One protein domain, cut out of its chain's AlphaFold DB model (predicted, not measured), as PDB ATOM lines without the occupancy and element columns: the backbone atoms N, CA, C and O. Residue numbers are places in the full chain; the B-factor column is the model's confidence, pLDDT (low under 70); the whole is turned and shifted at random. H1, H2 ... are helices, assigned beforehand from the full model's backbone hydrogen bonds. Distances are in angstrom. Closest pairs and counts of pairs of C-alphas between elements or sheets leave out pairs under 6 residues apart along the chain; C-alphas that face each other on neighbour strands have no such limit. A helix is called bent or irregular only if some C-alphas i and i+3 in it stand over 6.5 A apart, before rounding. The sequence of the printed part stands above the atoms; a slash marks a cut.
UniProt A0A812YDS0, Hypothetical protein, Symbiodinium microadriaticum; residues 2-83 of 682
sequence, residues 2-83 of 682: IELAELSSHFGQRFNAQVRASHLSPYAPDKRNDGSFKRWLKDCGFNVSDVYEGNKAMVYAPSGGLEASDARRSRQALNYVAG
ATOM      1  N   ILE A   2     -11.238   0.822  19.859       37.56
ATOM      2  CA  ILE A   2     -11.554  -0.329  20.717       37.56
ATOM      3  C   ILE A   2     -10.924  -1.546  20.036       37.56
ATOM      4  O   ILE A   2     -11.101  -1.713  18.829       37.56
ATOM      5  N   GLU A   3     -10.161  -2.355  20.772       42.66
ATOM      6  CA  GLU A   3      -9.599  -3.600  20.244       42.66
ATOM      7  C   GLU A   3     -10.735  -4.535  19.817       42.66
ATOM      8  O   GLU A   3     -11.496  -5.065  20.622       42.66
ATOM      9  N   LEU A   4     -10.846  -4.743  18.506       54.91
ATOM     10  CA  LEU A   4     -11.890  -5.533  17.858       54.91
ATOM     11  C   LEU A   4     -11.785  -7.048  18.142       54.91
ATOM     12  O   LEU A   4     -12.569  -7.835  17.608       54.91
ATOM     13  N   ALA A   5     -10.814  -7.472  18.954       53.06
ATOM     14  CA  ALA A   5     -10.530  -8.873  19.238       53.06
ATOM     15  C   ALA A   5     -11.719  -9.564  19.931       53.06
ATOM     16  O   ALA A   5     -12.172 -10.612  19.467       53.06
ATOM     17  N   GLU A   6     -12.304  -8.942  20.958       50.44
ATOM     18  CA  GLU A   6     -13.446  -9.515  21.689       50.44
ATOM     19  C   GLU A   6     -14.724  -9.562  20.836       50.44
ATOM     20  O   GLU A   6     -15.427 -10.578  20.810       50.44
ATOM     21  N   LEU A   7     -14.986  -8.506  20.054       54.94
ATOM     22  CA  LEU A   7     -16.121  -8.463  19.124       54.94
ATOM     23  C   LEU A   7     -15.991  -9.548  18.049       54.94
ATOM     24  O   LEU A   7     -16.960 -10.248  17.758       54.94
ATOM     25  N   SER A   8     -14.793  -9.749  17.495       62.91
ATOM     26  CA  SER A   8     -14.563 -10.766  16.464       62.91
ATOM     27  C   SER A   8     -14.837 -12.194  16.955       62.91
ATOM     28  O   SER A   8     -15.386 -12.994  16.199       62.91
ATOM     29  N   SER A   9     -14.551 -12.497  18.228       66.88
ATOM     30  CA  SER A   9     -14.851 -13.800  18.837       66.88
ATOM     31  C   SER A   9     -16.363 -14.026  18.956       66.88
ATOM     32  O   SER A   9     -16.888 -15.049  18.504       66.88
ATOM     33  N   HIS A  10     -17.092 -13.030  19.468       69.06
ATOM     34  CA  HIS A  10     -18.539 -13.128  19.676       69.06
ATOM     35  C   HIS A  10     -19.326 -13.155  18.350       69.06
ATOM     36  O   HIS A  10     -20.275 -13.929  18.188       69.06
ATOM     37  N   PHE A  11     -18.927 -12.343  17.367       81.06
ATOM     38  CA  PHE A  11     -19.536 -12.360  16.034       81.06
ATOM     39  C   PHE A  11     -19.116 -13.582  15.217       81.06
ATOM     40  O   PHE A  11     -19.938 -14.108  14.472       81.06
ATOM     41  N   GLY A  12     -17.895 -14.087  15.401       82.12
ATOM     42  CA  GLY A  12     -17.425 -15.306  14.751       82.12
ATOM     43  C   GLY A  12     -18.273 -16.525  15.118       82.12
ATOM     44  O   GLY A  12     -18.640 -17.303  14.238       82.12
ATOM     45  N   GLN A  13     -18.664 -16.665  16.391       78.56
ATOM     46  CA  GLN A  13     -19.564 -17.743  16.824       78.56
ATOM     47  C   GLN A  13     -20.942 -17.654  16.152       78.56
ATOM     48  O   GLN A  13     -21.434 -18.656  15.630       78.56
ATOM     49  N   ARG A  14     -21.541 -16.456  16.095       82.31
ATOM     50  CA  ARG A  14     -22.839 -16.248  15.426       82.31
ATOM     51  C   ARG A  14     -22.761 -16.457  13.918       82.31
ATOM     52  O   ARG A  14     -23.621 -17.131  13.364       82.31
ATOM     53  N   PHE A  15     -21.715 -15.949  13.268       89.25
ATOM     54  CA  PHE A  15     -21.455 -16.187  11.850       89.25
ATOM     55  C   PHE A  15     -21.377 -17.687  11.550       89.25
ATOM     56  O   PHE A  15     -22.036 -18.161  10.628       89.25
ATOM     57  N   ASN A  16     -20.640 -18.451  12.360       85.12
ATOM     58  CA  ASN A  16     -20.535 -19.900  12.187       85.12
ATOM     59  C   ASN A  16     -21.898 -20.594  12.328       85.12
ATOM     60  O   ASN A  16     -22.218 -21.466  11.527       85.12
ATOM     61  N   ALA A  17     -22.694 -20.201  13.324       83.69
ATOM     62  CA  ALA A  17     -23.976 -20.835  13.620       83.69
ATOM     63  C   ALA A  17     -25.100 -20.460  12.640       83.69
ATOM     64  O   ALA A  17     -25.992 -21.266  12.417       83.69
ATOM     65  N   GLN A  18     -25.086 -19.245  12.089       86.38
ATOM     66  CA  GLN A  18     -26.207 -18.716  11.301       86.38
ATOM     67  C   GLN A  18     -25.874 -18.597   9.818       86.38
ATOM     68  O   GLN A  18     -26.654 -19.010   8.969       86.38
ATOM     69  N   VAL A  19     -24.708 -18.033   9.500       86.75
ATOM     70  CA  VAL A  19     -24.327 -17.776   8.110       86.75
ATOM     71  C   VAL A  19     -23.643 -18.996   7.525       86.75
ATOM     72  O   VAL A  19     -23.986 -19.392   6.425       86.75
ATOM     73  N   ARG A  20     -22.702 -19.619   8.238       87.06
ATOM     74  CA  ARG A  20     -21.933 -20.759   7.713       87.06
ATOM     75  C   ARG A  20     -22.697 -22.087   7.781       87.06
ATOM     76  O   ARG A  20     -22.503 -22.932   6.921       87.06
ATOM     77  N   ALA A  21     -23.562 -22.271   8.778       84.62
ATOM     78  CA  ALA A  21     -24.402 -23.468   8.882       84.62
ATOM     79  C   ALA A  21     -25.580 -23.474   7.888       84.62
ATOM     80  O   ALA A  21     -26.225 -24.506   7.717       84.62
ATOM     81  N   SER A  22     -25.873 -22.340   7.242       87.94
ATOM     82  CA  SER A  22     -26.897 -22.276   6.202       87.94
ATOM     83  C   SER A  22     -26.443 -23.047   4.962       87.94
ATOM     84  O   SER A  22     -25.340 -22.843   4.464       87.94
ATOM     85  N   HIS A  23     -27.314 -23.898   4.424       87.38
ATOM     86  CA  HIS A  23     -27.056 -24.639   3.186       87.38
ATOM     87  C   HIS A  23     -26.999 -23.726   1.945       87.38
ATOM     88  O   HIS A  23     -26.460 -24.121   0.916       87.38
ATOM     89  N   LEU A  24     -27.516 -22.497   2.057       84.25
ATOM     90  CA  LEU A  24     -27.422 -21.451   1.033       84.25
ATOM     91  C   LEU A  24     -26.125 -20.638   1.131       84.25
ATOM     92  O   LEU A  24     -25.873 -19.750   0.315       84.25
ATOM     93  N   SER A  25     -25.311 -20.898   2.152       85.75
ATOM     94  CA  SER A  25     -24.064 -20.184   2.360       85.75
ATOM     95  C   SER A  25     -23.027 -20.577   1.314       85.75
ATOM     96  O   SER A  25     -22.756 -21.765   1.144       85.75
ATOM     97  N   PRO A  26     -22.341 -19.616   0.673       85.81
ATOM     98  CA  PRO A  26     -21.183 -19.928  -0.159       85.81
ATOM     99  C   PRO A  26     -19.944 -20.312   0.677       85.81
ATOM    100  O   PRO A  26     -18.876 -20.564   0.116       85.81
ATOM    101  N   TYR A  27     -20.040 -20.307   2.013       89.31
ATOM    102  CA  TYR A  27     -18.933 -20.597   2.922       89.31
ATOM    103  C   TYR A  27     -18.983 -22.050   3.405       89.31
ATOM    104  O   TYR A  27     -20.025 -22.540   3.826       89.31
ATOM    105  N   ALA A  28     -17.836 -22.731   3.389       84.44
ATOM    106  CA  ALA A  28     -17.751 -24.149   3.730       84.44
ATOM    107  C   ALA A  28     -18.065 -24.395   5.228       84.44
ATOM    108  O   ALA A  28     -17.382 -23.810   6.075       84.44
ATOM    109  N   PRO A  29     -19.053 -25.242   5.585       80.44
ATOM    110  CA  PRO A  29     -19.502 -25.457   6.971       80.44
ATOM    111  C   PRO A  29     -18.446 -26.096   7.882       80.44
ATOM    112  O   PRO A  29     -18.414 -25.836   9.087       80.44
ATOM    113  N   ASP A  30     -17.546 -26.884   7.307       80.94
ATOM    114  CA  ASP A  30     -16.508 -27.671   7.974       80.94
ATOM    115  C   ASP A  30     -15.217 -26.881   8.259       80.94
ATOM    116  O   ASP A  30     -14.439 -27.248   9.144       80.94
ATOM    117  N   LYS A  31     -14.985 -25.749   7.583       74.50
ATOM    118  CA  LYS A  31     -13.724 -24.997   7.696       74.50
ATOM    119  C   LYS A  31     -13.805 -23.870   8.722       74.50
ATOM    120  O   LYS A  31     -14.080 -22.710   8.413       74.50
ATOM    121  N   ARG A  32     -13.490 -24.190   9.980       64.31
ATOM    122  CA  ARG A  32     -13.216 -23.179  11.013       64.31
ATOM    123  C   ARG A  32     -11.863 -22.532  10.689       64.31
ATOM    124  O   ARG A  32     -10.842 -23.162  10.913       64.31
ATOM    125  N   ASN A  33     -11.876 -21.288  10.189       73.69
ATOM    126  CA  ASN A  33     -10.704 -20.411   9.954       73.69
ATOM    127  C   ASN A  33     -10.175 -20.305   8.497       73.69
ATOM    128  O   ASN A  33      -8.995 -20.055   8.276       73.69
ATOM    129  N   ASP A  34     -11.049 -20.410   7.491       81.44
ATOM    130  CA  ASP A  34     -10.736 -20.195   6.058       81.44
ATOM    131  C   ASP A  34     -10.820 -18.719   5.595       81.44
ATOM    132  O   ASP A  34     -10.765 -18.416   4.402       81.44
ATOM    133  N   GLY A  35     -11.012 -17.785   6.530       85.81
ATOM    134  CA  GLY A  35     -11.229 -16.369   6.229       85.81
ATOM    135  C   GLY A  35     -12.646 -16.016   5.753       85.81
ATOM    136  O   GLY A  35     -12.892 -14.847   5.451       85.81
ATOM    137  N   SER A  36     -13.597 -16.958   5.731       87.81
ATOM    138  CA  SER A  36     -14.990 -16.700   5.316       87.81
ATOM    139  C   SER A  36     -15.683 -15.616   6.140       87.81
ATOM    140  O   SER A  36     -16.384 -14.792   5.569       87.81
ATOM    141  N   PHE A  37     -15.415 -15.526   7.447       87.50
ATOM    142  CA  PHE A  37     -15.955 -14.446   8.282       87.50
ATOM    143  C   PHE A  37     -15.505 -13.059   7.796       87.50
ATOM    144  O   PHE A  37     -16.290 -12.119   7.754       87.50
ATOM    145  N   LYS A  38     -14.248 -12.929   7.355       87.50
ATOM    146  CA  LYS A  38     -13.725 -11.667   6.815       87.50
ATOM    147  C   LYS A  38     -14.308 -11.343   5.449       87.50
ATOM    148  O   LYS A  38     -14.593 -10.180   5.186       87.50
ATOM    149  N   ARG A  39     -14.474 -12.353   4.585       85.56
ATOM    150  CA  ARG A  39     -15.154 -12.176   3.293       85.56
ATOM    151  C   ARG A  39     -16.587 -11.718   3.513       85.56
ATOM    152  O   ARG A  39     -16.963 -10.705   2.954       85.56
ATOM    153  N   TRP A  40     -17.304 -12.355   4.432       90.19
ATOM    154  CA  TRP A  40     -18.650 -11.946   4.809       90.19
ATOM    155  C   TRP A  40     -18.714 -10.507   5.329       90.19
ATOM    156  O   TRP A  40     -19.598  -9.758   4.929       90.19
ATOM    157  N   LEU A  41     -17.752 -10.070   6.149       87.31
ATOM    158  CA  LEU A  41     -17.674  -8.668   6.574       87.31
ATOM    159  C   LEU A  41     -17.435  -7.716   5.388       87.31
ATOM    160  O   LEU A  41     -18.085  -6.674   5.320       87.31
ATOM    161  N   LYS A  42     -16.571  -8.079   4.429       87.44
ATOM    162  CA  LYS A  42     -16.399  -7.313   3.179       87.44
ATOM    163  C   LYS A  42     -17.692  -7.273   2.358       87.44
ATOM    164  O   LYS A  42     -18.079  -6.201   1.905       87.44
ATOM    165  N   ASP A  43     -18.390  -8.400   2.240       84.50
ATOM    166  CA  ASP A  43     -19.666  -8.519   1.522       84.50
ATOM    167  C   ASP A  43     -20.780  -7.698   2.199       84.50
ATOM    168  O   ASP A  43     -21.667  -7.161   1.535       84.50
ATOM    169  N   CYS A  44     -20.701  -7.525   3.521       81.38
ATOM    170  CA  CYS A  44     -21.563  -6.624   4.286       81.38
ATOM    171  C   CYS A  44     -21.211  -5.134   4.106       81.38
ATOM    172  O   CYS A  44     -21.971  -4.280   4.566       81.38
ATOM    173  N   GLY A  45     -20.104  -4.804   3.432       86.88
ATOM    174  CA  GLY A  45     -19.659  -3.431   3.172       86.88
ATOM    175  C   GLY A  45     -18.655  -2.874   4.188       86.88
ATOM    176  O   GLY A  45     -18.449  -1.662   4.238       86.88
ATOM    177  N   PHE A  46     -18.032  -3.720   5.014       87.50
ATOM    178  CA  PHE A  46     -16.948  -3.292   5.901       87.50
ATOM    179  C   PHE A  46     -15.597  -3.305   5.179       87.50
ATOM    180  O   PHE A  46     -15.282  -4.223   4.420       87.50
ATOM    181  N   ASN A  47     -14.744  -2.327   5.484       87.25
ATOM    182  CA  ASN A  47     -13.367  -2.315   5.003       87.25
ATOM    183  C   ASN A  47     -12.535  -3.252   5.878       87.25
ATOM    184  O   ASN A  47     -12.358  -2.990   7.062       87.25
ATOM    185  N   VAL A  48     -12.010  -4.340   5.318       88.56
ATOM    186  CA  VAL A  48     -11.135  -5.271   6.047       88.56
ATOM    187  C   VAL A  48      -9.729  -5.185   5.460       88.56
ATOM    188  O   VAL A  48      -9.569  -5.431   4.261       88.56
ATOM    189  N   SER A  49      -8.737  -4.840   6.288       85.06
ATOM    190  CA  SER A  49      -7.327  -4.723   5.898       85.06
ATOM    191  C   SER A  49      -6.751  -6.044   5.391       85.06
ATOM    192  O   SER A  49      -7.327  -7.121   5.590       85.06
ATOM    193  N   ASP A  50      -5.551  -5.968   4.820       84.44
ATOM    194  CA  ASP A  50      -4.742  -7.156   4.578       84.44
ATOM    195  C   ASP A  50      -4.418  -7.882   5.890       84.44
ATOM    196  O   ASP A  50      -4.448  -7.310   6.990       84.44
ATOM    197  N   VAL A  51      -4.182  -9.189   5.770       75.06
ATOM    198  CA  VAL A  51      -3.882 -10.065   6.903       75.06
ATOM    199  C   VAL A  51      -2.447  -9.814   7.340       75.06
ATOM    200  O   VAL A  51      -1.540 -10.063   6.556       75.06
ATOM    201  N   TYR A  52      -2.234  -9.355   8.574       67.12
ATOM    202  CA  TYR A  52      -0.884  -9.006   9.038       67.12
ATOM    203  C   TYR A  52      -0.266 -10.013  10.021       67.12
ATOM    204  O   TYR A  52       0.944 -10.003  10.181       67.12
ATOM    205  N   GLU A  53      -1.038 -10.939  10.609       52.31
ATOM    206  CA  GLU A  53      -0.528 -12.013  11.485       52.31
ATOM    207  C   GLU A  53      -1.551 -13.151  11.624       52.31
ATOM    208  O   GLU A  53      -2.642 -12.899  12.123       52.31
ATOM    209  N   GLY A  54      -1.239 -14.399  11.253       54.34
ATOM    210  CA  GLY A  54      -2.018 -15.585  11.669       54.34
ATOM    211  C   GLY A  54      -3.550 -15.455  11.569       54.34
ATOM    212  O   GLY A  54      -4.255 -15.681  12.549       54.34
ATOM    213  N   ASN A  55      -4.071 -15.048  10.405       65.94
ATOM    214  CA  ASN A  55      -5.493 -14.749  10.169       65.94
ATOM    215  C   ASN A  55      -6.087 -13.549  10.940       65.94
ATOM    216  O   ASN A  55      -7.307 -13.384  10.944       65.94
ATOM    217  N   LYS A  56      -5.300 -12.608  11.460       74.56
ATOM    218  CA  LYS A  56      -5.783 -11.303  11.958       74.56
ATOM    219  C   LYS A  56      -5.925 -10.290  10.820       74.56
ATOM    220  O   LYS A  56      -5.143 -10.308   9.880       74.56
ATOM    221  N   ALA A  57      -6.964  -9.465  10.843       77.06
ATOM    222  CA  ALA A  57      -7.127  -8.310   9.954       77.06
ATOM    223  C   ALA A  57      -7.896  -7.220  10.709       77.06
ATOM    224  O   ALA A  57      -8.752  -7.544  11.535       77.06
ATOM    225  N   MET A  58      -7.602  -5.956  10.426       77.81
ATOM    226  CA  MET A  58      -8.332  -4.820  10.986       77.81
ATOM    227  C   MET A  58      -9.611  -4.602  10.182       77.81
ATOM    228  O   MET A  58      -9.594  -4.694   8.956       77.81
ATOM    229  N   VAL A  59     -10.721  -4.330  10.863       80.50
ATOM    230  CA  VAL A  59     -12.007  -4.031  10.222       80.50
ATOM    231  C   VAL A  59     -12.385  -2.597  10.557       80.50
ATOM    232  O   VAL A  59     -12.378  -2.208  11.723       80.50
ATOM    233  N   TYR A  60     -12.732  -1.826   9.538       82.44
ATOM    234  CA  TYR A  60     -13.144  -0.437   9.644       82.44
ATOM    235  C   TYR A  60     -14.562  -0.292   9.099       82.44
ATOM    236  O   TYR A  60     -14.928  -0.902   8.089       82.44
ATOM    237  N   ALA A  61     -15.357   0.553   9.755       75.94
ATOM    238  CA  ALA A  61     -16.583   1.049   9.149       75.94
ATOM    239  C   ALA A  61     -16.227   1.876   7.893       75.94
ATOM    240  O   ALA A  61     -15.187   2.545   7.891       75.94
ATOM    241  N   PRO A  62     -17.042   1.834   6.824       79.88
ATOM    242  CA  PRO A  62     -16.819   2.678   5.656       79.88
ATOM    243  C   PRO A  62     -16.846   4.156   6.078       79.88
ATOM    244  O   PRO A  62     -17.787   4.616   6.719       79.88
ATOM    245  N   SER A  63     -15.769   4.884   5.776       65.06
ATOM    246  CA  SER A  63     -15.542   6.272   6.210       65.06
ATOM    247  C   SER A  63     -16.295   7.314   5.373       65.06
ATOM    248  O   SER A  63     -16.389   8.470   5.779       65.06
ATOM    249  N   GLY A  64     -16.877   6.911   4.242       65.19
ATOM    250  CA  GLY A  64     -17.909   7.654   3.523       65.19
ATOM    251  C   GLY A  64     -19.241   6.936   3.710       65.19
ATOM    252  O   GLY A  64     -19.271   5.707   3.676       65.19
ATOM    253  N   GLY A  65     -20.330   7.670   3.957       52.72
ATOM    254  CA  GLY A  65     -21.665   7.074   4.060       52.72
ATOM    255  C   GLY A  65     -21.927   6.120   2.890       52.72
ATOM    256  O   GLY A  65     -21.541   6.423   1.766       52.72
ATOM    257  N   LEU A  66     -22.525   4.958   3.172       56.56
ATOM    258  CA  LEU A  66     -22.789   3.919   2.171       56.56
ATOM    259  C   LEU A  66     -23.482   4.530   0.945       56.56
ATOM    260  O   LEU A  66     -24.636   4.954   1.033       56.56
ATOM    261  N   GLU A  67     -22.782   4.547  -0.190       60.03
ATOM    262  CA  GLU A  67     -23.369   4.874  -1.486       60.03
ATOM    263  C   GLU A  67     -24.571   3.952  -1.741       60.03
ATOM    264  O   GLU A  67     -24.594   2.785  -1.329       60.03
ATOM    265  N   ALA A  68     -25.609   4.459  -2.407       52.75
ATOM    266  CA  ALA A  68     -26.882   3.741  -2.550       52.75
ATOM    267  C   ALA A  68     -26.731   2.361  -3.231       52.75
ATOM    268  O   ALA A  68     -27.517   1.442  -2.976       52.75
ATOM    269  N   SER A  69     -25.704   2.194  -4.070       54.66
ATOM    270  CA  SER A  69     -25.323   0.921  -4.690       54.66
ATOM    271  C   SER A  69     -24.737  -0.082  -3.696       54.66
ATOM    272  O   SER A  69     -25.061  -1.271  -3.768       54.66
ATOM    273  N   ASP A  70     -23.937   0.387  -2.743       57.28
ATOM    274  CA  ASP A  70     -23.283  -0.450  -1.735       57.28
ATOM    275  C   ASP A  70     -24.280  -0.857  -0.660       57.28
ATOM    276  O   ASP A  70     -24.358  -2.030  -0.304       57.28
ATOM    277  N   ALA A  71     -25.184   0.048  -0.275       56.00
ATOM    278  CA  ALA A  71     -26.330  -0.288   0.564       56.00
ATOM    279  C   ALA A  71     -27.223  -1.376  -0.068       56.00
ATOM    280  O   ALA A  71     -27.791  -2.207   0.645       56.00
ATOM    281  N   ARG A  72     -27.353  -1.410  -1.405       57.84
ATOM    282  CA  ARG A  72     -28.120  -2.445  -2.123       57.84
ATOM    283  C   ARG A  72     -27.406  -3.801  -2.117       57.84
ATOM    284  O   ARG A  72     -28.084  -4.816  -1.949       57.84
ATOM    285  N   ARG A  73     -26.074  -3.825  -2.239       55.28
ATOM    286  CA  ARG A  73     -25.260  -5.049  -2.115       55.28
ATOM    287  C   ARG A  73     -25.222  -5.567  -0.677       55.28
ATOM    288  O   ARG A  73     -25.502  -6.745  -0.477       55.28
ATOM    289  N   SER A  74     -25.035  -4.695   0.317       55.56
ATOM    290  CA  SER A  74     -25.139  -5.052   1.740       55.56
ATOM    291  C   SER A  74     -26.524  -5.611   2.077       55.56
ATOM    292  O   SER A  74     -26.636  -6.601   2.795       55.56
ATOM    293  N   ARG A  75     -27.599  -5.045   1.504       52.78
ATOM    294  CA  ARG A  75     -28.957  -5.606   1.631       52.78
ATOM    295  C   ARG A  75     -29.097  -6.971   0.962       52.78
ATOM    296  O   ARG A  75     -29.779  -7.817   1.518       52.78
ATOM    297  N   GLN A  76     -28.478  -7.216  -0.192       55.00
ATOM    298  CA  GLN A  76     -28.499  -8.541  -0.829       55.00
ATOM    299  C   GLN A  76     -27.718  -9.593  -0.030       55.00
ATOM    300  O   GLN A  76     -28.220 -10.702   0.133       55.00
ATOM    301  N   ALA A  77     -26.556  -9.241   0.522       53.09
ATOM    302  CA  ALA A  77     -25.781 -10.121   1.399       53.09
ATOM    303  C   ALA A  77     -26.541 -10.457   2.697       53.09
ATOM    304  O   ALA A  77     -26.488 -11.588   3.174       53.09
ATOM    305  N   LEU A  78     -27.312  -9.502   3.231       52.00
ATOM    306  CA  LEU A  78     -28.215  -9.727   4.364       52.00
ATOM    307  C   LEU A  78     -29.473 -10.525   3.974       52.00
ATOM    308  O   LEU A  78     -29.933 -11.354   4.753       52.00
ATOM    309  N   ASN A  79     -30.012 -10.331   2.767       47.50
ATOM    310  CA  ASN A  79     -31.184 -11.062   2.270       47.50
ATOM    311  C   ASN A  79     -30.883 -12.535   1.946       47.50
ATOM    312  O   ASN A  79     -31.796 -13.349   2.014       47.50
ATOM    313  N   TYR A  80     -29.625 -12.896   1.663       51.38
ATOM    314  CA  TYR A  80     -29.188 -14.296   1.531       51.38
ATOM    315  C   TYR A  80     -29.449 -15.125   2.805       51.38
ATOM    316  O   TYR A  80     -29.560 -16.344   2.741       51.38
ATOM    317  N   VAL A  81     -29.585 -14.464   3.961       48.56
ATOM    318  CA  VAL A  81     -29.899 -15.086   5.259       48.56
ATOM    319  C   VAL A  81     -31.413 -15.284   5.456       48.56
ATOM    320  O   VAL A  81     -31.821 -16.063   6.310       48.56
ATOM    321  N   ALA A  82     -32.259 -14.616   4.665       42.56
ATOM    322  CA  ALA A  82     -33.719 -14.593   4.832       42.56
ATOM    323  C   ALA A  82     -34.483 -15.360   3.730       42.56
ATOM    324  O   ALA A  82     -35.690 -15.188   3.585       42.56
ATOM    325  N   GLY A  83     -33.769 -16.142   2.915       33.62
ATOM    326  CA  GLY A  83     -34.215 -16.595   1.597       33.62
ATOM    327  C   GLY A  83     -34.961 -17.926   1.494       33.62
ATOM    328  O   GLY A  83     -35.250 -18.291   0.365       33.62
TER     329      GLY A  83
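Overview. This is residues 2 to 83 of the 682 residues of the protein "Hypothetical protein" of Symbiodinium microadriaticum (UniProt A0A812YDS0). A short helix, H2, lies in the middle of a loose arrangement of three helices; the long helix H1 passes near its beginning at about a right angle, and H3 meets its far end. Two long loops make up much of the rest: residues 21 to 35 lead from H1 to H2, and residues 44 to 67 run out from H2, fold back on themselves and lead to H3. The printed part has 82 residues with three named helices, in the order H1, H2, H3, and no named strand; under half of the residues, 36 of 82, are in named elements, and the class is all helix. The whole is compact, with a radius of gyration of the C-alphas of 13.1 A, and the C-alphas span 34 by 33 by 18 A.

Arrangement. H1, residues 5 to 20, has a kink of 35 degrees near residue 14. H2, residues 36 to 43, is close to H1 but not clearly touching it; their closest C-alphas, those of Gly 12 and Phe 37, are 6.7 A apart. The lines of H1 and H2 are about perpendicular, at 89 degrees. In the long link after H2, residues 47 to 48 pair with residues 59 to 60, antiparallel. H3, residues 68 to 79, only just touches H2, with 3 pairs of C-alphas within 8 A, and does so with residues 73 to 77 alone. The closest C-alphas of H2 and H3 are those of Asp 43 and Ala 77, 6.3 A apart. H2 and H3 form a helical hairpin and run opposite ways at a tilt of 36 degrees, only just steep. H1 and H3 are apart. Every O i to N i+4 pair is within hydrogen-bond range in H2 and H3, and 10 of 12 are in H1.

Along the chain. H1 begins with C-alpha 5 at (-10.530, -8.873, 19.238) and is 20.1 A long from Ala 5 to Arg 20. H1 is neither bent nor irregular, but only just: C-alphas 17 and 20 are 6.3 A apart. H2, Ser 36 to Asp 43, begins with C-alpha 36 at (-14.990, -16.700, 5.316) and is 10.2 A long. H3 is 16.2 A long from Ala 68 to Asn 79, and ends with C-alpha 79 at (-31.184, -11.062, 2.270).

Size, cuts and confidence. The two C-alphas farthest apart, those of Asp 30 and Gly 64, are 35.6 A apart. The printed part, residues 2 to 83, has no cut. Both links between helices are long, with 15 residues from H1 to H2 and 24 from H2 to H3. The mean pLDDT of the printed part is 71.4. It is under 70 in 35 residues, namely residues 2 to 10, residue 32, residues 52 to 55 and residues 63 to 83; the mean pLDDT of H3 is 54.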